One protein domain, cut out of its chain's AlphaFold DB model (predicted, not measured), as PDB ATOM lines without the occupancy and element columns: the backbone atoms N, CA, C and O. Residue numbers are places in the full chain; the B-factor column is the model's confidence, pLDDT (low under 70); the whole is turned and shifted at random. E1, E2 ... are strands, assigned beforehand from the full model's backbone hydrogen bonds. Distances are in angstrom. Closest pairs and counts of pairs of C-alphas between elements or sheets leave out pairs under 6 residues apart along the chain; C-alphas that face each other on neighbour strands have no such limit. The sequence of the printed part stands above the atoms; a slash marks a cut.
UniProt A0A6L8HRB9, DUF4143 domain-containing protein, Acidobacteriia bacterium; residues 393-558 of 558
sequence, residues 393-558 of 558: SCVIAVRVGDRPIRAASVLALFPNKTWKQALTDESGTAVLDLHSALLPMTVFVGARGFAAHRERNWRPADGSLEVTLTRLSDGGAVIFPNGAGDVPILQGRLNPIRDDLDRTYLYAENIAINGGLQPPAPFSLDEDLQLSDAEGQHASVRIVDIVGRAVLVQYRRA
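What this domain is: This is residues 393 to 558 of the 558 residues of the protein "DUF4143 domain-containing protein" of Acidobacteriia bacterium (UniProt A0A6L8HRB9). Two all-strand lobes stand side by side in one flat slab: in the first, the small sheets E4 E1 E8 and E3 E2 E5 E7 make a sandwich; in the second, the hairpin of E10 and E11 covers part of a strongly twisted sheet, E6 E9 E15 E14 E13 E12. E6 comes from the first lobe's stretch of chain to pair with E9, and E5 and E15 meet in the middle. The 166 printed residues have 15 named strands, E1 to E15 in order, and no named helix; E4 E1 E8 is mixed, the other sheets antiparallel. Together they are a stack of sheets, face to face in turn, compact with a radius of gyration of the C-alphas of 15.9 A, spanning 47 by 36 by 19 A.

How they stand to each other: Start at E1, residues 393 to 400: E4, residues 429 to 434, is its antiparallel neighbour (N 396 to O 430, 2.9 A), and E8, residues 465 to 468, its parallel one (N 467 to O 397, 2.8 A). This sheet faces the one of E3, residues 419 to 423, E2, 409 to 413, E5, 441 to 446, and E7, 453 to 458, with strands at 32 degrees. Look there for N 412 and O 420 at 2.8 A, N 444 and O 411 at 2.8 A, and N 443 and O 455 at 2.8 A. E6, residues 448 to 450, runs on into E7 at 70 degrees; its N 449 is 2.8 A from O 475 of E9, residues 471 to 480, which bends by 107 degrees at residue 474. Next across come E15, residues 550 to 557 (N 478 to O 553, 2.9 A), E14, 538 to 547 (N 542 to O 554, 2.8 A), E13, 528 to 533 (N 531 to O 539, 2.8 A), and E12, 511 to 513 (N 512 to O 532, 2.8 A); E12 to E15 form a meander, each strand the antiparallel neighbour of the one before. The closest C-alphas of E5 and E15 are Phe 444 and Leu 552, 6.6 A. The hairpin of E10, residues 493 to 498, and E11, 504 to 509, with N 495 and O 507 at 2.8 A, faces this sheet, its strands at 53 degrees to those of the sheet.

Where its parts are: Find C-alpha 393 at (193.244, 192.149, 333.805); E1 runs 23.5 A from it. E9 covers 20.6 A, E14 26.7 A, and E15 23.1 A to C-alpha 557 at (221.554, 191.958, 310.855).

The domain as a whole: The C-alphas of Ala 461 and Glu 535 are farthest apart, 47.5 A. The printed part has no cut; E9 to E10 and E12 to E13 are long links. Residues 435 to 437 and 461 to 463 are under pLDDT 70.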
ATOM      1  N   SER A 393     192.735 191.932 335.160       70.94
ATOM      2  CA  SER A 393     193.244 192.149 333.805       70.94
ATOM      3  C   SER A 393     194.001 193.468 333.755       70.94
ATOM      4  O   SER A 393     193.529 194.474 334.284       70.94
ATOM      5  N   CYS A 394     195.149 193.487 333.085       75.56
ATOM      6  CA  CYS A 394     195.873 194.722 332.815       75.56
ATOM      7  C   CYS A 394     195.983 194.985 331.319       75.56
ATOM      8  O   CYS A 394     195.965 194.063 330.502       75.56
ATOM      9  N   VAL A 395     196.132 196.261 330.980       81.19
ATOM     10  CA  VAL A 395     196.329 196.722 329.610       81.19
ATOM     11  C   VAL A 395     197.711 197.336 329.501       81.19
ATOM     12  O   VAL A 395     198.055 198.216 330.292       81.19
ATOM     13  N   ILE A 396     198.476 196.864 328.521       89.31
ATOM     14  CA  ILE A 396     199.796 197.387 328.188       89.31
ATOM     15  C   ILE A 396     199.734 197.904 326.754       89.31
ATOM     16  O   ILE A 396     199.501 197.137 325.817       89.31
ATOM     17  N   ALA A 397     199.891 199.214 326.590       92.94
ATOM     18  CA  ALA A 397     199.949 199.856 325.284       92.94
ATOM     19  C   ALA A 397     201.399 199.883 324.798       92.94
ATOM     20  O   ALA A 397     202.300 200.221 325.558       92.94
ATOM     21  N   VAL A 398     201.625 199.543 323.533       96.69
ATOM     22  CA  VAL A 398     202.945 199.535 322.904       96.69
ATOM     23  C   VAL A 398     202.916 200.439 321.680       96.69
ATOM     24  O   VAL A 398     202.129 200.237 320.746       96.69
ATOM     25  N   ARG A 399     203.781 201.453 321.680       97.00
ATOM     26  CA  ARG A 399     203.809 202.508 320.663       97.00
ATOM     27  C   ARG A 399     205.210 202.808 320.153       97.00
ATOM     28  O   ARG A 399     206.203 202.437 320.762       97.00
ATOM     29  N   VAL A 400     205.273 203.532 319.040       95.62
ATOM     30  CA  VAL A 400     206.457 204.250 318.555       95.62
ATOM     31  C   VAL A 400     206.079 205.712 318.340       95.62
ATOM     32  O   VAL A 400     205.278 206.031 317.455       95.62
ATOM     33  N   GLY A 401     206.622 206.603 319.174       90.44
ATOM     34  CA  GLY A 401     206.005 207.917 319.370       90.44
ATOM     35  C   GLY A 401     204.525 207.727 319.726       90.44
ATOM     36  O   GLY A 401     204.205 206.887 320.560       90.44
ATOM     37  N   ASP A 402     203.627 208.391 319.000       87.50
ATOM     38  CA  ASP A 402     202.175 208.261 319.214       87.50
ATOM     39  C   ASP A 402     201.523 207.094 318.442       87.50
ATOM     40  O   ASP A 402     200.340 206.782 318.627       87.50
ATOM     41  N   ARG A 403     202.265 206.419 317.552       94.00
ATOM     42  CA  ARG A 403     201.697 205.390 316.664       94.00
ATOM     43  C   ARG A 403     201.656 204.017 317.340       94.00
ATOM     44  O   ARG A 403     202.665 203.610 317.912       94.00
ATOM     45  N   PRO A 404     200.544 203.270 317.236       95.94
ATOM     46  CA  PRO A 404     200.444 201.930 317.806       95.94
ATOM     47  C   PRO A 404     201.336 200.921 317.072       95.94
ATOM     48  O   PRO A 404     201.509 201.007 315.855       95.94
ATOM     49  N   ILE A 405     201.868 199.942 317.806       96.06
ATOM     50  CA  ILE A 405     202.616 198.814 317.238       96.06
ATOM     51  C   ILE A 405     201.766 197.552 317.357       96.06
ATOM     52  O   ILE A 405     201.547 197.063 318.461       96.06
ATOM     53  N   ARG A 406     201.311 197.010 316.224       96.06
ATOM     54  CA  ARG A 406     200.585 195.731 316.143       96.06
ATOM     55  C   ARG A 406     201.544 194.545 316.257       96.06
ATOM     56  O   ARG A 406     202.664 194.612 315.758       96.06
ATOM     57  N   ALA A 407     201.062 193.441 316.828       95.62
ATOM     58  CA  ALA A 407     201.776 192.169 316.938       95.62
ATOM     59  C   ALA A 407     203.120 192.256 317.691       95.62
ATOM     60  O   ALA A 407     203.997 191.414 317.500       95.62
ATOM     61  N   ALA A 408     203.278 193.245 318.574       97.12
ATOM     62  CA  ALA A 408     204.332 193.241 319.576       97.12
ATOM     63  C   ALA A 408     203.999 192.195 320.643       97.12
ATOM     64  O   ALA A 408     202.872 192.133 321.137       97.12
ATOM     65  N   SER A 409     204.978 191.377 321.000       97.69
ATOM     66  CA  SER A 409     204.871 190.402 322.074       97.69
ATOM     67  C   SER A 409     205.117 191.077 323.412       97.69
ATOM     68  O   SER A 409     206.193 191.630 323.627       97.69
ATOM     69  N   VAL A 410     204.145 190.985 324.314       97.56
ATOM     70  CA  VAL A 410     204.204 191.509 325.679       97.56
ATOM     71  C   VAL A 410     204.119 190.341 326.650       97.56
ATOM     72  O   VAL A 410     203.138 189.597 326.634       97.56
ATOM     73  N   LEU A 411     205.134 190.170 327.495       96.81
ATOM     74  CA  LEU A 411     205.210 189.108 328.497       96.81
ATOM     75  C   LEU A 411     205.389 189.720 329.889       96.81
ATOM     76  O   LEU A 411     206.364 190.425 330.128       96.81
ATOM     77  N   ALA A 412     204.466 189.441 330.811       94.00
ATOM     78  CA  ALA A 412     204.555 189.840 332.215       94.00
ATOM     79  C   ALA A 412     205.012 188.664 333.088       94.00
ATOM     80  O   ALA A 412     204.405 187.589 333.066       94.00
ATOM     81  N   LEU A 413     206.066 188.889 333.868       93.06
ATOM     82  CA  LEU A 413     206.713 187.946 334.777       93.06
ATOM     83  C   LEU A 413     206.373 188.262 336.227       93.06
ATOM     84  O   LEU A 413     206.564 189.384 336.693       93.06
ATOM     85  N   PHE A 414     205.919 187.242 336.944       89.50
ATOM     86  CA  PHE A 414     205.597 187.306 338.363       89.50
ATOM     87  C   PHE A 414     206.840 186.995 339.222       89.50
ATOM     88  O   PHE A 414     207.729 186.266 338.769       89.50
ATOM     89  N   PRO A 415     206.894 187.440 340.496       85.88
ATOM     90  CA  PRO A 415     208.012 187.144 341.402       85.88
ATOM     91  C   PRO A 415     208.286 185.647 341.610       85.88
ATOM     92  O   PRO A 415     209.423 185.238 341.826       85.88
ATOM     93  N   ASN A 416     207.252 184.810 341.507       84.75
ATOM     94  CA  ASN A 416     207.352 183.349 341.589       84.75
ATOM     95  C   ASN A 416     207.838 182.692 340.276       84.75
ATOM     96  O   ASN A 416     207.755 181.473 340.145       84.75
ATOM     97  N   LYS A 417     208.323 183.482 339.308       85.12
ATOM     98  CA  LYS A 417     208.855 183.047 338.007       85.12
ATOM     99  C   LYS A 417     207.814 182.466 337.032       85.12
ATOM    100  O   LYS A 417     208.207 181.959 335.982       85.12
ATOM    101  N   THR A 418     206.508 182.555 337.311       88.50
ATOM    102  CA  THR A 418     205.470 182.277 336.296       88.50
ATOM    103  C   THR A 418     205.262 183.493 335.395       88.50
ATOM    104  O   THR A 418     205.619 184.610 335.771       88.50
ATOM    105  N   TRP A 419     204.669 183.315 334.215       92.31
ATOM    106  CA  TRP A 419     204.456 184.412 333.267       92.31
ATOM    107  C   TRP A 419     203.115 184.319 332.532       92.31
ATOM    108  O   TRP A 419     202.478 183.265 332.476       92.31
ATOM    109  N   LYS A 420     202.684 185.453 331.973       92.19
ATOM    110  CA  LYS A 420     201.553 185.583 331.042       92.19
ATOM    111  C   LYS A 420     202.009 186.380 329.827       92.19
ATOM    112  O   LYS A 420     202.782 187.320 329.981       92.19
ATOM    113  N   GLN A 421     201.538 186.020 328.638       94.56
ATOM    114  CA  GLN A 421     201.940 186.664 327.387       94.56
ATOM    115  C   GLN A 421     200.727 186.953 326.508       94.56
ATOM    116  O   GLN A 421     199.771 186.178 326.485       94.56
ATOM    117  N   ALA A 422     200.790 188.061 325.776       94.62
ATOM    118  CA  ALA A 422     199.818 188.448 324.766       94.62
ATOM    119  C   ALA A 422     200.513 189.201 323.623       94.62
ATOM    120  O   ALA A 422     201.603 189.752 323.792       94.62
ATOM    121  N   LEU A 423     199.868 189.228 322.458       96.19
ATOM    122  CA  LEU A 423     200.261 190.077 321.337       96.19
ATOM    123  C   LEU A 423     199.418 191.350 321.337       96.19
ATOM    124  O   LEU A 423     198.242 191.314 321.705       96.19
ATOM    125  N   THR A 424     199.999 192.459 320.894       96.19
ATOM    126  CA  THR A 424     199.241 193.692 320.693       96.19
ATOM    127  C   THR A 424     198.315 193.611 319.481       96.19
ATOM    128  O   THR A 424     198.675 193.077 318.426       96.19
ATOM    129  N   ASP A 425     197.119 194.177 319.620       91.81
ATOM    130  CA  ASP A 425     196.138 194.308 318.542       91.81
ATOM    131  C   ASP A 425     196.449 195.485 317.587       91.81
ATOM    132  O   ASP A 425     197.523 196.090 317.625       91.81
ATOM    133  N   GLU A 426     195.511 195.825 316.697       89.56
ATOM    134  CA  GLU A 426     195.660 196.946 315.751       89.56
ATOM    135  C   GLU A 426     195.773 198.317 316.432       89.56
ATOM    136  O   GLU A 426     196.335 199.249 315.858       89.56
ATOM    137  N   SER A 427     195.288 198.439 317.670       89.62
ATOM    138  CA  SER A 427     195.414 199.648 318.486       89.62
ATOM    139  C   SER A 427     196.733 199.715 319.259       89.62
ATOM    140  O   SER A 427     196.964 200.677 319.992       89.62
ATOM    141  N   GLY A 428     197.606 198.714 319.090       92.81
ATOM    142  CA  GLY A 428     198.876 198.607 319.797       92.81
ATOM    143  C   GLY A 428     198.714 198.141 321.235       92.81
ATOM    144  O   GLY A 428     199.577 198.410 322.061       92.81
ATOM    145  N   THR A 429     197.617 197.458 321.555       91.50
ATOM    146  CA  THR A 429     197.260 197.141 322.936       91.50
ATOM    147  C   THR A 429     197.325 195.642 323.192       91.50
ATOM    148  O   THR A 429     196.714 194.864 322.463       91.50
ATOM    149  N   ALA A 430     198.038 195.231 324.242       91.38
ATOM    150  CA  ALA A 430     198.050 193.862 324.750       91.38
ATOM    151  C   ALA A 430     197.285 193.800 326.075       91.38
ATOM    152  O   ALA A 430     197.478 194.642 326.957       91.38
ATOM    153  N   VAL A 431     196.423 192.795 326.229       86.19
ATOM    154  CA  VAL A 431     195.664 192.578 327.467       86.19
ATOM    155  C   VAL A 431     196.096 191.263 328.102       86.19
ATOM    156  O   VAL A 431     196.073 190.224 327.445       86.19
ATOM    157  N   LEU A 432     196.493 191.312 329.372       84.69
ATOM    158  CA  LEU A 432     196.981 190.156 330.127       84.69
ATOM    159  C   LEU A 432     196.051 189.864 331.302       84.69
ATOM    160  O   LEU A 432     195.666 190.778 332.031       84.69
ATOM    161  N   ASP A 433     195.732 188.585 331.504       76.12
ATOM    162  CA  ASP A 433     194.974 188.108 332.662       76.12
ATOM    163  C   ASP A 433     195.935 187.652 333.750       76.12
ATOM    164  O   ASP A 433     196.645 186.651 333.613       76.12
ATOM    165  N   LEU A 434     195.978 188.434 334.820       75.31
ATOM    166  CA  LEU A 434     196.924 188.300 335.905       75.31
ATOM    167  C   LEU A 434     196.232 187.740 337.144       75.31
ATOM    168  O   LEU A 434     195.129 188.140 337.516       75.31
ATOM    169  N   HIS A 435     196.940 186.859 337.843       67.31
ATOM    170  CA  HIS A 435     196.475 186.303 339.112       67.31
ATOM    171  C   HIS A 435     196.563 187.315 340.273       67.31
ATOM    172  O   HIS A 435     195.997 187.084 341.334       67.31
ATOM    173  N   SER A 436     197.277 188.436 340.097       66.38
ATOM    174  CA  SER A 436     197.348 189.532 341.068       66.38
ATOM    175  C   SER A 436     197.773 190.838 340.397       66.38
ATOM    176  O   SER A 436     198.686 190.835 339.574       66.38
ATOM    177  N   ALA A 437     197.150 191.953 340.791       69.38
ATOM    178  CA  ALA A 437     197.565 193.303 340.392       69.38
ATOM    179  C   ALA A 437     198.570 193.954 341.360       69.38
ATOM    180  O   ALA A 437     199.103 195.019 341.059       69.38
ATOM    181  N   LEU A 438     198.785 193.360 342.539       70.88
ATOM    182  CA  LEU A 438     199.588 193.959 343.615       70.88
ATOM    183  C   LEU A 438     201.047 193.505 343.610       70.88
ATOM    184  O   LEU A 438     201.895 194.153 344.223       70.88
ATOM    185  N   LEU A 439     201.340 192.378 342.960       78.44
ATOM    186  CA  LEU A 439     202.697 191.858 342.886       78.44
ATOM    187  C   LEU A 439     203.521 192.698 341.899       78.44
ATOM    188  O   LEU A 439     203.034 192.952 340.796       78.44
ATOM    189  N   PRO A 440     204.749 193.117 342.259       88.12
ATOM    190  CA  PRO A 440     205.650 193.763 341.312       88.12
ATOM    191  C   PRO A 440     206.059 192.761 340.235       88.12
ATOM    192  O   PRO A 440     206.393 191.615 340.533       88.12
ATOM    193  N   MET A 441     206.021 193.195 338.982       91.00
ATOM    194  CA  MET A 441     206.285 192.375 337.809       91.00
ATOM    195  C   MET A 441     207.430 192.943 336.984       91.00
ATOM    196  O   MET A 441     207.713 194.144 337.004       91.00
ATOM    197  N   THR A 442     208.055 192.067 336.208       95.00
ATOM    198  CA  THR A 442     208.896 192.472 335.082       95.00
ATOM    199  C   THR A 442     208.098 192.296 333.797       95.00
ATOM    200  O   THR A 442     207.518 191.235 333.582       95.00
ATOM    201  N   VAL A 443     208.049 193.315 332.943       96.19
ATOM    202  CA  VAL A 443     207.394 193.237 331.633       96.19
ATOM    203  C   VAL A 443     208.456 193.271 330.548       96.19
ATOM    204  O   VAL A 443     209.265 194.191 330.489       96.19
ATOM    205  N   PHE A 444     208.434 192.278 329.669       98.12
ATOM    206  CA  PHE A 444     209.218 192.253 328.444       98.12
ATOM    207  C   PHE A 444     208.335 192.606 327.257       98.12
ATOM    208  O   PHE A 444     207.232 192.075 327.118       98.12
ATOM    209  N   VAL A 445     208.843 193.468 326.381       98.19
ATOM    210  CA  VAL A 445     208.209 193.792 325.105       98.19
ATOM    211  C   VAL A 445     209.207 193.580 323.974       98.19
ATOM    212  O   VAL A 445     210.306 194.137 323.982       98.19
ATOM    213  N   GLY A 446     208.811 192.764 322.998       97.31
ATOM    214  CA  GLY A 446     209.601 192.456 321.811       97.31
ATOM    215  C   GLY A 446     208.770 192.564 320.538       97.31
ATOM    216  O   GLY A 446     207.639 192.081 320.484       97.31
ATOM    217  N   ALA A 447     209.321 193.207 319.512       97.31
ATOM    218  CA  ALA A 447     208.693 193.324 318.202       97.31
ATOM    219  C   ALA A 447     209.750 193.398 317.092       97.31
ATOM    220  O   ALA A 447     210.844 193.934 317.281       97.31
ATOM    221  N   ARG A 448     209.412 192.902 315.897       95.38
ATOM    222  CA  ARG A 448     210.257 193.058 314.706       95.38
ATOM    223  C   ARG A 448     210.352 194.537 314.314       95.38
ATOM    224  O   ARG A 448     209.338 195.225 314.278       95.38
ATOM    225  N   GLY A 449     211.552 195.012 313.987       96.06
ATOM    226  CA  GLY A 449     211.823 196.409 313.626       96.06
ATOM    227  C   GLY A 449     211.970 197.360 314.816       96.06
ATOM    228  O   GLY A 449     212.059 198.574 314.618       96.06
ATOM    229  N   PHE A 450     211.989 196.842 316.047       97.38
ATOM    230  CA  PHE A 450     212.070 197.639 317.269       97.38
ATOM    231  C   PHE A 450     213.098 197.081 318.252       97.38
ATOM    232  O   PHE A 450     213.346 195.877 318.299       97.38
ATOM    233  N   ALA A 451     213.691 197.977 319.037       96.75
ATOM    234  CA  ALA A 451     214.532 197.616 320.165       96.75
ATOM    235  C   ALA A 451     213.715 196.868 321.228       96.75
ATOM    236  O   ALA A 451     212.523 197.126 321.410       96.75
ATOM    237  N   ALA A 452     214.375 195.964 321.943       97.38
ATOM    238  CA  ALA A 452     213.790 195.287 323.088       97.38
ATOM    239  C   ALA A 452     213.513 196.284 324.218       97.38
ATOM    240  O   ALA A 452     214.290 197.214 324.442       97.38
ATOM    241  N   HIS A 453     212.434 196.065 324.962       97.69
ATOM    242  CA  HIS A 453     212.114 196.868 326.136       97.69
ATOM    243  C   HIS A 453     211.847 195.972 327.344       97.69
ATOM    244  O   HIS A 453     211.136 194.968 327.241       97.69
ATOM    245  N   ARG A 454     212.414 196.354 328.494       96.12
ATOM    246  CA  ARG A 454     212.163 195.736 329.797       96.12
ATOM    247  C   ARG A 454     211.688 196.804 330.777       96.12
ATOM    248  O   ARG A 454     212.370 197.807 330.958       96.12
ATOM    249  N   GLU A 455     210.573 196.544 331.437       95.81
ATOM    250  CA  GLU A 455     210.062 197.343 332.550       95.81
ATOM    251  C   GLU A 455     210.180 196.513 333.830       95.81
ATOM    252  O   GLU A 455     209.794 195.340 333.843       95.81
ATOM    253  N   ARG A 456     210.732 197.073 334.909       93.38
ATOM    254  CA  ARG A 456     210.954 196.351 336.172       93.38
ATOM    255  C   ARG A 456     210.108 196.937 337.290       93.38
ATOM    256  O   ARG A 456     209.930 198.142 337.370       93.38
ATOM    257  N   ASN A 457     209.678 196.073 338.208       89.25
ATOM    258  CA  ASN A 457     208.915 196.441 339.403       89.25
ATOM    259  C   ASN A 457     207.584 197.148 339.111       89.25
ATOM    260  O   ASN A 457     207.041 197.815 339.992       89.25
ATOM    261  N   TRP A 458     207.027 196.977 337.912       89.38
ATOM    262  CA  TRP A 458     205.719 197.523 337.587       89.38
ATOM    263  C   TRP A 458     204.629 196.711 338.282       89.38
ATOM    264  O   TRP A 458     204.622 195.481 338.210       89.38
ATOM    265  N   ARG A 459     203.690 197.385 338.948       82.00
ATOM    266  CA  ARG A 459     202.489 196.748 339.493       82.00
ATOM    267  C   ARG A 459     201.291 197.184 338.664       82.00
ATOM    268  O   ARG A 459     201.085 198.386 338.514       82.00
ATOM    269  N   PRO A 460     200.435 196.259 338.208       77.19
ATOM    270  CA  PRO A 460     199.207 196.637 337.521       77.19
ATOM    271  C   PRO A 460     198.332 197.601 338.334       77.19
ATOM    272  O   PRO A 460     197.712 198.500 337.766       77.19
ATOM    273  N   ALA A 461     198.316 197.463 339.662       65.69
ATOM    274  CA  ALA A 461     197.600 198.373 340.551       65.69
ATOM    275  C   ALA A 461     198.068 199.841 340.453       65.69
ATOM    276  O   ALA A 461     197.273 200.732 340.745       65.69
ATOM    277  N   ASP A 462     199.302 200.099 340.002       69.50
ATOM    278  CA  ASP A 462     199.841 201.454 339.826       69.50
ATOM    279  C   ASP A 462     199.278 202.147 338.563       69.50
ATOM    280  O   ASP A 462     199.410 203.361 338.410       69.50
ATOM    281  N   GLY A 463     198.597 201.407 337.678       66.81
ATOM    282  CA  GLY A 463     197.911 201.941 336.501       66.81
ATOM    283  C   GLY A 463     198.220 201.182 335.209       66.81
ATOM    284  O   GLY A 463     198.865 200.134 335.209       66.81
ATOM    285  N   SER A 464     197.731 201.708 334.083       75.19
ATOM    286  CA  SER A 464     198.080 201.198 332.751       75.19
ATOM    287  C   SER A 464     199.552 201.456 332.445       75.19
ATOM    288  O   SER A 464     200.037 202.561 332.687       75.19
ATOM    289  N   LEU A 465     200.234 200.471 331.860       87.81
ATOM    290  CA  LEU A 465     201.601 200.640 331.376       87.81
ATOM    291  C   LEU A 465     201.578 201.043 329.901       87.81
ATOM    292  O   LEU A 465     200.944 200.377 329.081       87.81
ATOM    293  N   GLU A 466     202.290 202.111 329.562       92.75
ATOM    294  CA  GLU A 466     202.545 202.499 328.179       92.75
ATOM    295  C   GLU A 466     204.036 202.357 327.883       92.75
ATOM    296  O   GLU A 466     204.877 202.943 328.558       92.75
ATOM    297  N   VAL A 467     204.353 201.547 326.878       95.62
ATOM    298  CA  VAL A 467     205.711 201.244 326.441       95.62
ATOM    299  C   VAL A 467     205.950 201.902 325.090       95.62
ATOM    300  O   VAL A 467     205.331 201.540 324.087       95.62
ATOM    301  N   THR A 468     206.895 202.836 325.036       96.06
ATOM    302  CA  THR A 468     207.364 203.412 323.774       96.06
ATOM    303  C   THR A 468     208.620 202.678 323.308       96.06
ATOM    304  O   THR A 468     209.680 202.776 323.923       96.06
ATOM    305  N   LEU A 469     208.513 201.942 322.204       96.62
ATOM    306  CA  LEU A 469     209.643 201.264 321.584       96.62
ATOM    307  C   LEU A 469     210.427 202.204 320.665       96.62
ATOM    308  O   LEU A 469     209.872 203.043 319.951       96.62
ATOM    309  N   THR A 470     211.741 201.993 320.631       95.94
ATOM    310  CA  THR A 470     212.649 202.672 319.699       95.94
ATOM    311  C   THR A 470     212.766 201.858 318.414       95.94
ATOM    312  O   THR A 470     212.891 200.635 318.471       95.94
ATOM    313  N   ARG A 471     212.731 202.507 317.243       95.44
ATOM    314  CA  ARG A 471     212.924 201.811 315.959       95.44
ATOM    315  C   ARG A 471     214.335 201.244 315.839       95.44
ATOM    316  O   ARG A 471     215.306 201.884 316.230       95.44
ATOM    317  N   LEU A 472     214.419 200.071 315.227       93.12
ATOM    318  CA  LEU A 472     215.654 199.384 314.882       93.12
ATOM    319  C   LEU A 472     215.664 199.141 313.373       93.12
ATOM    320  O   LEU A 472     214.790 198.437 312.865       93.12
ATOM    321  N   SER A 473     216.629 199.713 312.655       86.25
ATOM    322  CA  SER A 473     216.880 199.328 311.264       86.25
ATOM    323  C   SER A 473     217.394 197.887 311.224       86.25
ATOM    324  O   SER A 473     218.253 197.521 312.026       86.25
ATOM    325  N   ASP A 474     216.828 197.075 310.329       88.56
ATOM    326  CA  ASP A 474     217.288 195.716 310.006       88.56
ATOM    327  C   ASP A 474     217.447 194.770 311.208       88.56
ATOM    328  O   ASP A 474     218.353 193.941 311.276       88.56
ATOM    329  N   GLY A 475     216.530 194.865 312.172       94.81
ATOM    330  CA  GLY A 475     216.548 194.034 313.371       94.81
ATOM    331  C   GLY A 475     215.196 193.925 314.064       94.81
ATOM    332  O   GLY A 475     214.145 194.149 313.463       94.81
ATOM    333  N   GLY A 476     215.212 193.559 315.338       97.19
ATOM    334  CA  GLY A 476     214.021 193.462 316.168       97.19
ATOM    335  C   GLY A 476     214.314 192.914 317.555       97.19
ATOM    336  O   GLY A 476     215.467 192.776 317.964       97.19
ATOM    337  N   ALA A 477     213.246 192.565 318.257       97.75
ATOM    338  CA  ALA A 477     213.310 191.876 319.531       97.75
ATOM    339  C   ALA A 477     212.320 190.710 319.585       97.75
ATOM    340  O   ALA A 477     211.224 190.779 319.025       97.75
ATOM    341  N   VAL A 478     212.717 189.647 320.277       97.69
ATOM    342  CA  VAL A 478     211.950 188.415 320.473       97.69
ATOM    343  C   VAL A 478     212.048 187.979 321.935       97.69
ATOM    344  O   VAL A 478     213.015 188.293 322.629       97.69
ATOM    345  N   ILE A 479     211.019 187.289 322.418       98.19
ATOM    346  CA  ILE A 479     210.943 186.786 323.790       98.19
ATOM    347  C   ILE A 479     210.925 185.262 323.736       98.19
ATOM    348  O   ILE A 479     210.077 184.687 323.054       98.19
ATOM    349  N   PHE A 480     211.820 184.613 324.478       97.31
ATOM    350  CA  PHE A 480     211.801 183.169 324.697       97.31
ATOM    351  C   PHE A 480     211.152 182.903 326.057       97.31
ATOM    352  O   PHE A 480     211.820 183.023 327.081       97.31
ATOM    353  N   PRO A 481     209.853 182.567 326.123       93.88
ATOM    354  CA  PRO A 481     209.162 182.414 327.405       93.88
ATOM    355  C   PRO A 481     209.697 181.252 328.262       93.88
ATOM    356  O   PRO A 481     209.528 181.247 329.480       93.88
ATOM    357  N   ASN A 482     210.332 180.264 327.625       93.25
ATOM    358  CA  ASN A 482     210.760 179.005 328.238       93.25
ATOM    359  C   ASN A 482     212.260 178.716 328.022       93.25
ATOM    360  O   ASN A 482     212.658 177.560 327.902       93.25
ATOM    361  N   GLY A 483     213.086 179.758 327.962       91.56
ATOM    362  CA  GLY A 483     214.549 179.681 327.932       91.56
ATOM    363  C   GLY A 483     215.095 179.662 326.515       91.56
ATOM    364  O   GLY A 483     215.742 180.612 326.086       91.56
ATOM    365  N   ALA A 484     214.777 178.602 325.774       94.94
ATOM    366  CA  ALA A 484     215.314 178.386 324.438       94.94
ATOM    367  C   ALA A 484     214.356 178.830 323.325       94.94
ATOM    368  O   ALA A 484     213.168 178.483 323.349       94.94
ATOM    369  N   GLY A 485     214.880 179.485 322.291       95.56
ATOM    370  CA  GLY A 485     214.099 179.920 321.134       95.56
ATOM    371  C   GLY A 485     214.945 180.388 319.957       95.56
ATOM    372  O   GLY A 485     216.176 180.415 320.020       95.56
ATOM    373  N   ASP A 486     214.249 180.738 318.880       95.69
ATOM    374  CA  ASP A 486     214.855 181.032 317.585       95.69
ATOM    375  C   ASP A 486     214.938 182.544 317.368       95.69
ATOM    376  O   ASP A 486     214.026 183.304 317.716       95.69
ATOM    377  N   VAL A 487     216.035 182.995 316.764       94.69
ATOM    378  CA  VAL A 487     216.191 184.394 316.359       94.69
ATOM    379  C   VAL A 487     215.666 184.534 314.927       94.69
ATOM    380  O   VAL A 487     216.201 183.875 314.046       94.69
ATOM    381  N   PRO A 488     214.681 185.410 314.635       92.50
ATOM    382  CA  PRO A 488     213.984 185.438 313.339       92.50
ATOM    383  C   PRO A 488     214.833 185.618 312.068       92.50
ATOM    384  O   PRO A 488     214.299 185.473 310.973       92.50
ATOM    385  N   ILE A 489     216.101 186.018 312.191       93.38
ATOM    386  CA  ILE A 489     217.020 186.260 311.066       93.38
ATOM    387  C   ILE A 489     218.141 185.216 310.960       93.38
ATOM    388  O   ILE A 489     219.041 185.397 310.148       93.38
ATOM    389  N   LEU A 490     218.101 184.167 311.785       94.50
ATOM    390  CA  LEU A 490     219.066 183.071 311.800       94.50
ATOM    391  C   LEU A 490     218.334 181.726 311.751       94.50
ATOM    392  O   LEU A 490     217.237 181.593 312.295       94.50
ATOM    393  N   GLN A 491     218.969 180.714 311.166       94.44
ATOM    394  CA  GLN A 491     218.519 179.327 311.246       94.44
ATOM    395  C   GLN A 491     219.233 178.563 312.360       94.44
ATOM    396  O   GLN A 491     220.357 178.091 312.210       94.44
ATOM    397  N   GLY A 492     218.552 178.416 313.491       92.62
ATOM    398  CA  GLY A 492     219.054 177.681 314.641       92.62
ATOM    399  C   GLY A 492     218.432 178.182 315.933       92.62
ATOM    400  O   GLY A 492     217.599 179.093 315.930       92.62
ATOM    401  N   ARG A 493     218.850 177.583 317.045       95.56
ATOM    402  CA  ARG A 493     218.228 177.812 318.347       95.56
ATOM    403  C   ARG A 493     219.241 178.293 319.362       95.56
ATOM    404  O   ARG A 493     220.339 177.751 319.462       95.56
ATOM    405  N   LEU A 494     218.855 179.290 320.147       97.12
ATOM    406  CA  LEU A 494     219.629 179.773 321.282       97.12
ATOM    407  C   LEU A 494     218.990 179.288 322.576       97.12
ATOM    408  O   LEU A 494     217.768 179.267 322.700       97.12
ATOM    409  N   ASN A 495     219.816 178.954 323.559       97.00
ATOM    410  CA  ASN A 495     219.397 178.652 324.922       97.00
ATOM    411  C   ASN A 495     220.303 179.399 325.916       97.00
ATOM    412  O   ASN A 495     221.272 178.829 326.432       97.00
ATOM    413  N   PRO A 496     220.037 180.699 326.137       97.25
ATOM    414  CA  PRO A 496     220.728 181.504 327.135       97.25
ATOM    415  C   PRO A 496     220.287 181.081 328.539       97.25
ATOM    416  O   PRO A 496     219.093 180.979 328.819       97.25
ATOM    417  N   ILE A 497     221.244 180.861 329.436       95.56
ATOM    418  CA  ILE A 497     220.986 180.422 330.808       95.56
ATOM    419  C   ILE A 497     221.652 181.392 331.782       95.56
ATOM    420  O   ILE A 497     222.770 181.846 331.547       95.56
ATOM    421  N   ARG A 498     220.948 181.685 332.879       95.25
ATOM    422  CA  ARG A 498     221.464 182.340 334.083       95.25
ATOM    423  C   ARG A 498     221.282 181.373 335.247       95.25
ATOM    424  O   ARG A 498     220.151 180.959 335.503       95.25
ATOM    425  N   ASP A 499     222.370 180.972 335.886       92.19
ATOM    426  CA  ASP A 499     222.322 180.011 336.989       92.19
ATOM    427  C   ASP A 499     222.049 180.666 338.350       92.19
ATOM    428  O   ASP A 499     221.928 181.885 338.470       92.19
ATOM    429  N   ASP A 500     221.945 179.837 339.390       89.06
ATOM    430  CA  ASP A 500     221.688 180.295 340.760       89.06
ATOM    431  C   ASP A 500     222.869 181.078 341.372       89.06
ATOM    432  O   ASP A 500     222.707 181.718 342.409       89.06
ATOM    433  N   LEU A 501     224.048 181.045 340.736       92.81
ATOM    434  CA  LEU A 501     225.237 181.824 341.099       92.81
ATOM    435  C   LEU A 501     225.383 183.092 340.245       92.81
ATOM    436  O   LEU A 501     226.441 183.720 340.251       92.81
ATOM    437  N   ASP A 502     224.329 183.471 339.523       90.50
ATOM    438  CA  ASP A 502     224.266 184.644 338.655       90.50
ATOM    439  C   ASP A 502     225.176 184.604 337.421       90.50
ATOM    440  O   ASP A 502     225.386 185.620 336.759       90.50
ATOM    441  N   ARG A 503     225.701 183.426 337.072       94.50
ATOM    442  CA  ARG A 503     226.569 183.246 335.907       94.50
ATOM    443  C   ARG A 503     225.728 183.018 334.664       94.50
ATOM    444  O   ARG A 503     224.761 182.256 334.685       94.50
ATOM    445  N   THR A 504     226.140 183.642 333.569       96.94
ATOM    446  CA  THR A 504     225.451 183.597 332.279       96.94
ATOM    447  C   THR A 504     226.248 182.829 331.236       96.94
ATOM    448  O   THR A 504     227.446 183.049 331.052       96.94
ATOM    449  N   TYR A 505     225.573 181.915 330.544       95.62
ATOM    450  CA  TYR A 505     226.172 181.096 329.497       95.62
ATOM    451  C   TYR A 505     225.170 180.751 328.398       95.62
ATOM    452  O   TYR A 505     223.982 180.539 328.645       95.62
ATOM    453  N   LEU A 506     225.657 180.728 327.163       96.38
ATOM    454  CA  LEU A 506     224.867 180.524 325.963       96.38
ATOM    455  C   LEU A 506     225.129 179.134 325.389       96.38
ATOM    456  O   LEU A 506     226.256 178.807 325.006       96.38
ATOM    457  N   TYR A 507     224.065 178.340 325.296       96.25
ATOM    458  CA  TYR A 507     224.016 177.182 324.414       96.25
ATOM    459  C   TYR A 507     223.398 177.569 323.073       96.25
ATOM    460  O   TYR A 507     222.522 178.434 323.011       96.25
ATOM    461  N   ALA A 508     223.849 176.919 322.008       94.31
ATOM    462  CA  ALA A 508     223.385 177.172 320.657       94.31
ATOM    463  C   ALA A 508     223.344 175.872 319.844       94.31
ATOM    464  O   ALA A 508     224.244 175.041 319.955       94.31
ATOM    465  N   GLU A 509     222.315 175.723 319.015       94.44
ATOM    466  CA  GLU A 509     222.159 174.640 318.042       94.44
ATOM    467  C   GLU A 509     222.171 175.247 316.638       94.44
ATOM    468  O   GLU A 509     221.389 176.156 316.355       94.44
ATOM    469  N   ASN A 510     223.060 174.755 315.769       93.31
ATOM    470  CA  ASN A 510     223.275 175.250 314.399       93.31
ATOM    471  C   ASN A 510     223.670 176.737 314.282       93.31
ATOM    472  O   ASN A 510     223.602 177.302 313.195       93.31
ATOM    473  N   ILE A 511     224.137 177.352 315.375       94.94
ATOM    474  CA  ILE A 511     224.636 178.732 315.406       94.94
ATOM    475  C   ILE A 511     226.063 178.750 315.964       94.94
ATOM    476  O   ILE A 511     226.321 178.217 317.043       94.94
ATOM    477  N   ALA A 512     226.984 179.402 315.253       94.44
ATOM    478  CA  ALA A 512     228.319 179.715 315.750       94.44
ATOM    479  C   ALA A 512     228.301 181.026 316.553       94.44
ATOM    480  O   ALA A 512     227.662 181.997 316.147       94.44
ATOM    481  N   ILE A 513     229.018 181.058 317.681       94.81
ATOM    482  CA  ILE A 513     229.064 182.196 318.614       94.81
ATOM    483  C   ILE A 513     230.447 182.858 318.536       94.81
ATOM    484  O   ILE A 513     231.455 182.174 318.700       94.81
ATOM    485  N   ASN A 514     230.514 184.169 318.287       91.06
ATOM    486  CA  ASN A 514     231.733 184.993 318.231       91.06
ATOM    487  C   ASN A 514     232.895 184.346 317.454       91.06
ATOM    488  O   ASN A 514     234.018 184.256 317.948       91.06
ATOM    489  N   GLY A 515     232.625 183.855 316.242       81.06
ATOM    490  CA  GLY A 515     233.657 183.242 315.397       81.06
ATOM    491  C   GLY A 515     234.085 181.827 315.814       81.06
ATOM    492  O   GLY A 515     235.135 181.374 315.372       81.06
ATOM    493  N   GLY A 516     233.287 181.123 316.630       84.00
ATOM    494  CA  GLY A 516     233.466 179.690 316.914       84.00
ATOM    495  C   GLY A 516     233.718 179.317 318.378       84.00
ATOM    496  O   GLY A 516     234.253 178.239 318.635       84.00
ATOM    497  N   LEU A 517     233.346 180.165 319.345       90.06
ATOM    498  CA  LEU A 517     233.352 179.799 320.765       90.06
ATOM    499  C   LEU A 517     232.507 178.540 320.994       90.06
ATOM    500  O   LEU A 517     231.357 178.466 320.557       90.06
ATOM    501  N   GLN A 518     233.068 177.560 321.707       88.50
ATOM    502  CA  GLN A 518     232.341 176.339 322.047       88.50
ATOM    503  C   GLN A 518     231.301 176.603 323.149       88.50
ATOM    504  O   GLN A 518     231.647 177.179 324.183       88.50
ATOM    505  N   PRO A 519     230.043 176.158 322.971       88.69
ATOM    506  CA  PRO A 519     229.052 176.147 324.039       88.69
ATOM    507  C   PRO A 519     229.460 175.239 325.216       88.69
ATOM    508  O   PRO A 519     229.985 174.151 324.973       88.69
ATOM    509  N   PRO A 520     229.156 175.597 326.478       93.56
ATOM    510  CA  PRO A 520     228.531 176.845 326.923       93.56
ATOM    511  C   PRO A 520     229.482 178.046 326.802       93.56
ATOM    512  O   PRO A 520     230.515 178.096 327.467       93.56
ATOM    513  N   ALA A 521     229.105 179.040 325.996       94.50
ATOM    514  CA  ALA A 521     229.900 180.250 325.816       94.50
ATOM    515  C   ALA A 521     229.492 181.296 326.870       94.50
ATOM    516  O   ALA A 521     228.302 181.616 326.954       94.50
ATOM    517  N   PRO A 522     230.419 181.831 327.686       94.56
ATOM    518  CA  PRO A 522     230.087 182.892 328.628       94.56
ATOM    519  C   PRO A 522     229.706 184.171 327.873       94.56
ATOM    520  O   PRO A 522     230.264 184.466 326.818       94.56
ATOM    521  N   PHE A 523     228.765 184.930 328.423       95.38
ATOM    522  CA  PHE A 523     228.354 186.232 327.891       95.38
ATOM    523  C   PHE A 523     227.893 187.137 329.033       95.38
ATOM    524  O   PHE A 523     227.503 186.630 330.083       95.38
ATOM    525  N   SER A 524     227.872 188.451 328.830       95.19
ATOM    526  CA  SER A 524     227.239 189.401 329.751       95.19
ATOM    527  C   SER A 524     225.880 189.855 329.219       95.19
ATOM    528  O   SER A 524     225.681 189.994 328.013       95.19
ATOM    529  N   LEU A 525     224.917 190.118 330.109       95.31
ATOM    530  CA  LEU A 525     223.671 190.768 329.688       95.31
ATOM    531  C   LEU A 525     223.979 192.121 329.035       95.31
ATOM    532  O   LEU A 525     224.913 192.815 329.429       95.31
ATOM    533  N   ASP A 526     223.171 192.485 328.045       95.12
ATOM    534  CA  ASP A 526     223.320 193.692 327.230       95.12
ATOM    535  C   ASP A 526     224.605 193.767 326.359       95.12
ATOM    536  O   ASP A 526     224.810 194.766 325.664       95.12
ATOM    537  N   GLU A 527     225.412 192.700 326.306       94.56
ATOM    538  CA  GLU A 527     226.560 192.551 325.400       94.56
ATOM    539  C   GLU A 527     226.125 192.120 323.988       94.56
ATOM    540  O   GLU A 527     225.206 191.312 323.825       94.56
ATOM    541  N   ASP A 528     226.792 192.650 322.957       94.25
ATOM    542  CA  ASP A 528     226.558 192.254 321.567       94.25
ATOM    543  C   ASP A 528     227.379 191.002 321.213       94.25
ATOM    544  O   ASP A 528     228.608 191.031 321.168       94.25
ATOM    545  N   LEU A 529     226.681 189.908 320.913       95.81
ATOM    546  CA  LEU A 529     227.240 188.645 320.435       95.81
ATOM    547  C   LEU A 529     227.135 188.577 318.912       95.81
ATOM    548  O   LEU A 529     226.060 188.778 318.349       95.81
ATOM    549  N   GLN A 530     228.231 188.246 318.241       96.56
ATOM    550  CA  GLN A 530     228.247 188.013 316.801       96.56
ATOM    551  C   GLN A 530     227.906 186.553 316.525       96.56
ATOM    552  O   GLN A 530     228.675 185.655 316.868       96.56
ATOM    553  N   LEU A 531     226.746 186.311 315.926       96.38
ATOM    554  CA  LEU A 531     226.231 184.979 315.639       96.38
ATOM    555  C   LEU A 531     226.179 184.733 314.133       96.38
ATOM    556  O   LEU A 531     225.874 185.647 313.364       96.38
ATOM    557  N   SER A 532     226.435 183.495 313.718       95.44
ATOM    558  CA  SER A 532     226.244 183.074 312.330       95.44
ATOM    559  C   SER A 532     225.632 181.688 312.226       95.44
ATOM    560  O   SER A 532     225.998 180.801 312.999       95.44
ATOM    561  N   ASP A 533     224.727 181.493 311.274       94.44
ATOM    562  CA  ASP A 533     224.129 180.184 310.999       94.44
ATOM    563  C   ASP A 533     224.876 179.409 309.900       94.44
ATOM    564  O   ASP A 533     225.832 179.896 309.290       94.44
ATOM    565  N   ALA A 534     224.443 178.169 309.660       90.31
ATOM    566  CA  ALA A 534     225.015 177.298 308.633       90.31
ATOM    567  C   ALA A 534     224.780 177.793 307.189       90.31
ATOM    568  O   ALA A 534     225.460 177.330 306.275       90.31
ATOM    569  N   GLU A 535     223.847 178.725 306.975       91.56
ATOM    570  CA  GLU A 535     223.563 179.328 305.667       91.56
ATOM    571  C   GLU A 535     224.402 180.594 305.411       91.56
ATOM    572  O   GLU A 535     224.290 181.211 304.349       91.56
ATOM    573  N   GLY A 536     225.260 180.982 306.361       89.19
ATOM    574  CA  GLY A 536     226.117 182.160 306.258       89.19
ATOM    575  C   GLY A 536     225.398 183.478 306.552       89.19
ATOM    576  O   GLY A 536     225.908 184.540 306.191       89.19
ATOM    577  N   GLN A 537     224.221 183.454 307.189       93.31
ATOM    578  CA  GLN A 537     223.627 184.679 307.728       93.31
ATOM    579  C   GLN A 537     224.378 185.099 308.988       93.31
ATOM    580  O   GLN A 537     224.701 184.269 309.835       93.31
ATOM    581  N   HIS A 538     224.606 186.405 309.129       94.38
ATOM    582  CA  HIS A 538     225.264 186.997 310.286       94.38
ATOM    583  C   HIS A 538     224.319 187.948 311.025       94.38
ATOM    584  O   HIS A 538     223.582 188.733 310.415       94.38
ATOM    585  N   ALA A 539     224.351 187.890 312.353       95.44
ATOM    586  CA  ALA A 539     223.556 188.753 313.209       95.44
ATOM    587  C   ALA A 539     224.321 189.171 314.465       95.44
ATOM    588  O   ALA A 539     224.971 188.357 315.116       95.44
ATOM    589  N   SER A 540     224.142 190.429 314.857       95.94
ATOM    590  CA  SER A 540     224.489 190.916 316.187       95.94
ATOM    591  C   SER A 540     223.301 190.669 317.113       95.94
ATOM    592  O   SER A 540     222.227 191.249 316.921       95.94
ATOM    593  N   VAL A 541     223.469 189.810 318.114       97.06
ATOM    594  CA  VAL A 541     222.426 189.417 319.067       97.06
ATOM    595  C   VAL A 541     222.815 189.833 320.474       97.06
ATOM    596  O   VAL A 541     223.914 189.564 320.936       97.06
ATOM    597  N   ARG A 542     221.878 190.455 321.181       97.06
ATOM    598  CA  ARG A 542     222.030 190.905 322.558       97.06
ATOM    599  C   ARG A 542     221.009 190.208 323.437       97.06
ATOM    600  O   ARG A 542     219.803 190.341 323.215       97.06
ATOM    601  N   ILE A 543     221.484 189.497 324.453       97.94
ATOM    602  CA  ILE A 543     220.615 188.969 325.506       97.94
ATOM    603  C   ILE A 543     220.365 190.102 326.495       97.94
ATOM    604  O   ILE A 543     221.241 190.475 327.271       97.94
ATOM    605  N   VAL A 544     219.178 190.692 326.420       97.12
ATOM    606  CA  VAL A 544     218.826 191.890 327.187       97.12
ATOM    607  C   VAL A 544     218.538 191.511 328.628       97.12
ATOM    608  O   VAL A 544     218.978 192.188 329.545       97.12
ATOM    609  N   ASP A 545     217.793 190.437 328.874       96.25
ATOM    610  CA  ASP A 545     217.470 190.039 330.245       96.25
ATOM    611  C   ASP A 545     217.090 188.560 330.338       96.25
ATOM    612  O   ASP A 545     216.583 187.981 329.374       96.25
ATOM    613  N   ILE A 546     217.300 187.974 331.520       95.69
ATOM    614  CA  ILE A 546     216.877 186.615 331.877       95.69
ATOM    615  C   ILE A 546     216.224 186.666 333.257       95.69
ATOM    616  O   ILE A 546     216.885 186.957 334.258       95.69
ATOM    617  N   VAL A 547     214.926 186.349 333.316       92.88
ATOM    618  CA  VAL A 547     214.146 186.275 334.560       92.88
ATOM    619  C   VAL A 547     213.439 184.925 334.633       92.88
ATOM    620  O   VAL A 547     212.530 184.626 333.856       92.88
ATOM    621  N   GLY A 548     213.853 184.088 335.586       89.56
ATOM    622  CA  GLY A 548     213.390 182.704 335.655       89.56
ATOM    623  C   GLY A 548     213.796 181.947 334.392       89.56
ATOM    624  O   GLY A 548     214.981 181.767 334.144       89.56
ATOM    625  N   ARG A 549     212.811 181.516 333.596       92.50
ATOM    626  CA  ARG A 549     213.046 180.919 332.271       92.50
ATOM    627  C   ARG A 549     212.790 181.883 331.116       92.50
ATOM    628  O   ARG A 549     213.091 181.529 329.988       92.50
ATOM    629  N   ALA A 550     212.227 183.066 331.344       96.31
ATOM    630  CA  ALA A 550     211.965 183.983 330.244       96.31
ATOM    631  C   ALA A 550     213.235 184.745 329.860       96.31
ATOM    632  O   ALA A 550     213.916 185.291 330.730       96.31
ATOM    633  N   VAL A 551     213.504 184.823 328.559       97.62
ATOM    634  CA  VAL A 551     214.643 185.546 327.989       97.62
ATOM    635  C   VAL A 551     214.141 186.610 327.021       97.62
ATOM    636  O   VAL A 551     213.307 186.323 326.163       97.62
ATOM    637  N   LEU A 552     214.652 187.833 327.144       98.25
ATOM    638  CA  LEU A 552     214.425 188.910 326.182       98.25
ATOM    639  C   LEU A 552     215.667 189.072 325.308       98.25
ATOM    640  O   LEU A 552     216.760 189.321 325.815       98.25
ATOM    641  N   VAL A 553     215.491 188.947 323.995       98.06
ATOM    642  CA  VAL A 553     216.581 188.986 323.018       98.06
ATOM    643  C   VAL A 553     216.340 190.110 322.025       98.06
ATOM    644  O   VAL A 553     215.257 190.224 321.453       98.06
ATOM    645  N   GLN A 554     217.364 190.923 321.790       98.06
ATOM    646  CA  GLN A 554     217.409 191.878 320.691       98.06
ATOM    647  C   GLN A 554     218.364 191.364 319.618       98.06
ATOM    648  O   GLN A 554     219.408 190.805 319.932       98.06
ATOM    649  N   TYR A 555     218.031 191.574 318.352       97.12
ATOM    650  CA  TYR A 555     218.861 191.159 317.231       97.12
ATOM    651  C   TYR A 555     218.917 192.247 316.158       97.12
ATOM    652  O   TYR A 555     217.966 193.011 315.972       97.12
ATOM    653  N   ARG A 556     220.030 192.304 315.431       96.12
ATOM    654  CA  ARG A 556     220.225 193.112 314.223       96.12
ATOM    655  C   ARG A 556     221.003 192.296 313.207       96.12
ATOM    656  O   ARG A 556     221.861 191.508 313.591       96.12
ATOM    657  N   ARG A 557     220.713 192.490 311.924       91.69
ATOM    658  CA  ARG A 557     221.554 191.958 310.855       91.69
ATOM    659  C   ARG A 557     222.924 192.638 310.940       91.69
ATOM    660  O   ARG A 557     222.968 193.855 311.132       91.69
ATOM    661  N   ALA A 558     223.986 191.835 310.917       80.50
ATOM    662  CA  ALA A 558     225.364 192.317 310.991       80.50
ATOM    663  C   ALA A 558     225.877 192.754 309.616       80.50
ATOM    664  O   ALA A 558     225.405 192.174 308.607       80.50
TER     665      ALA A 558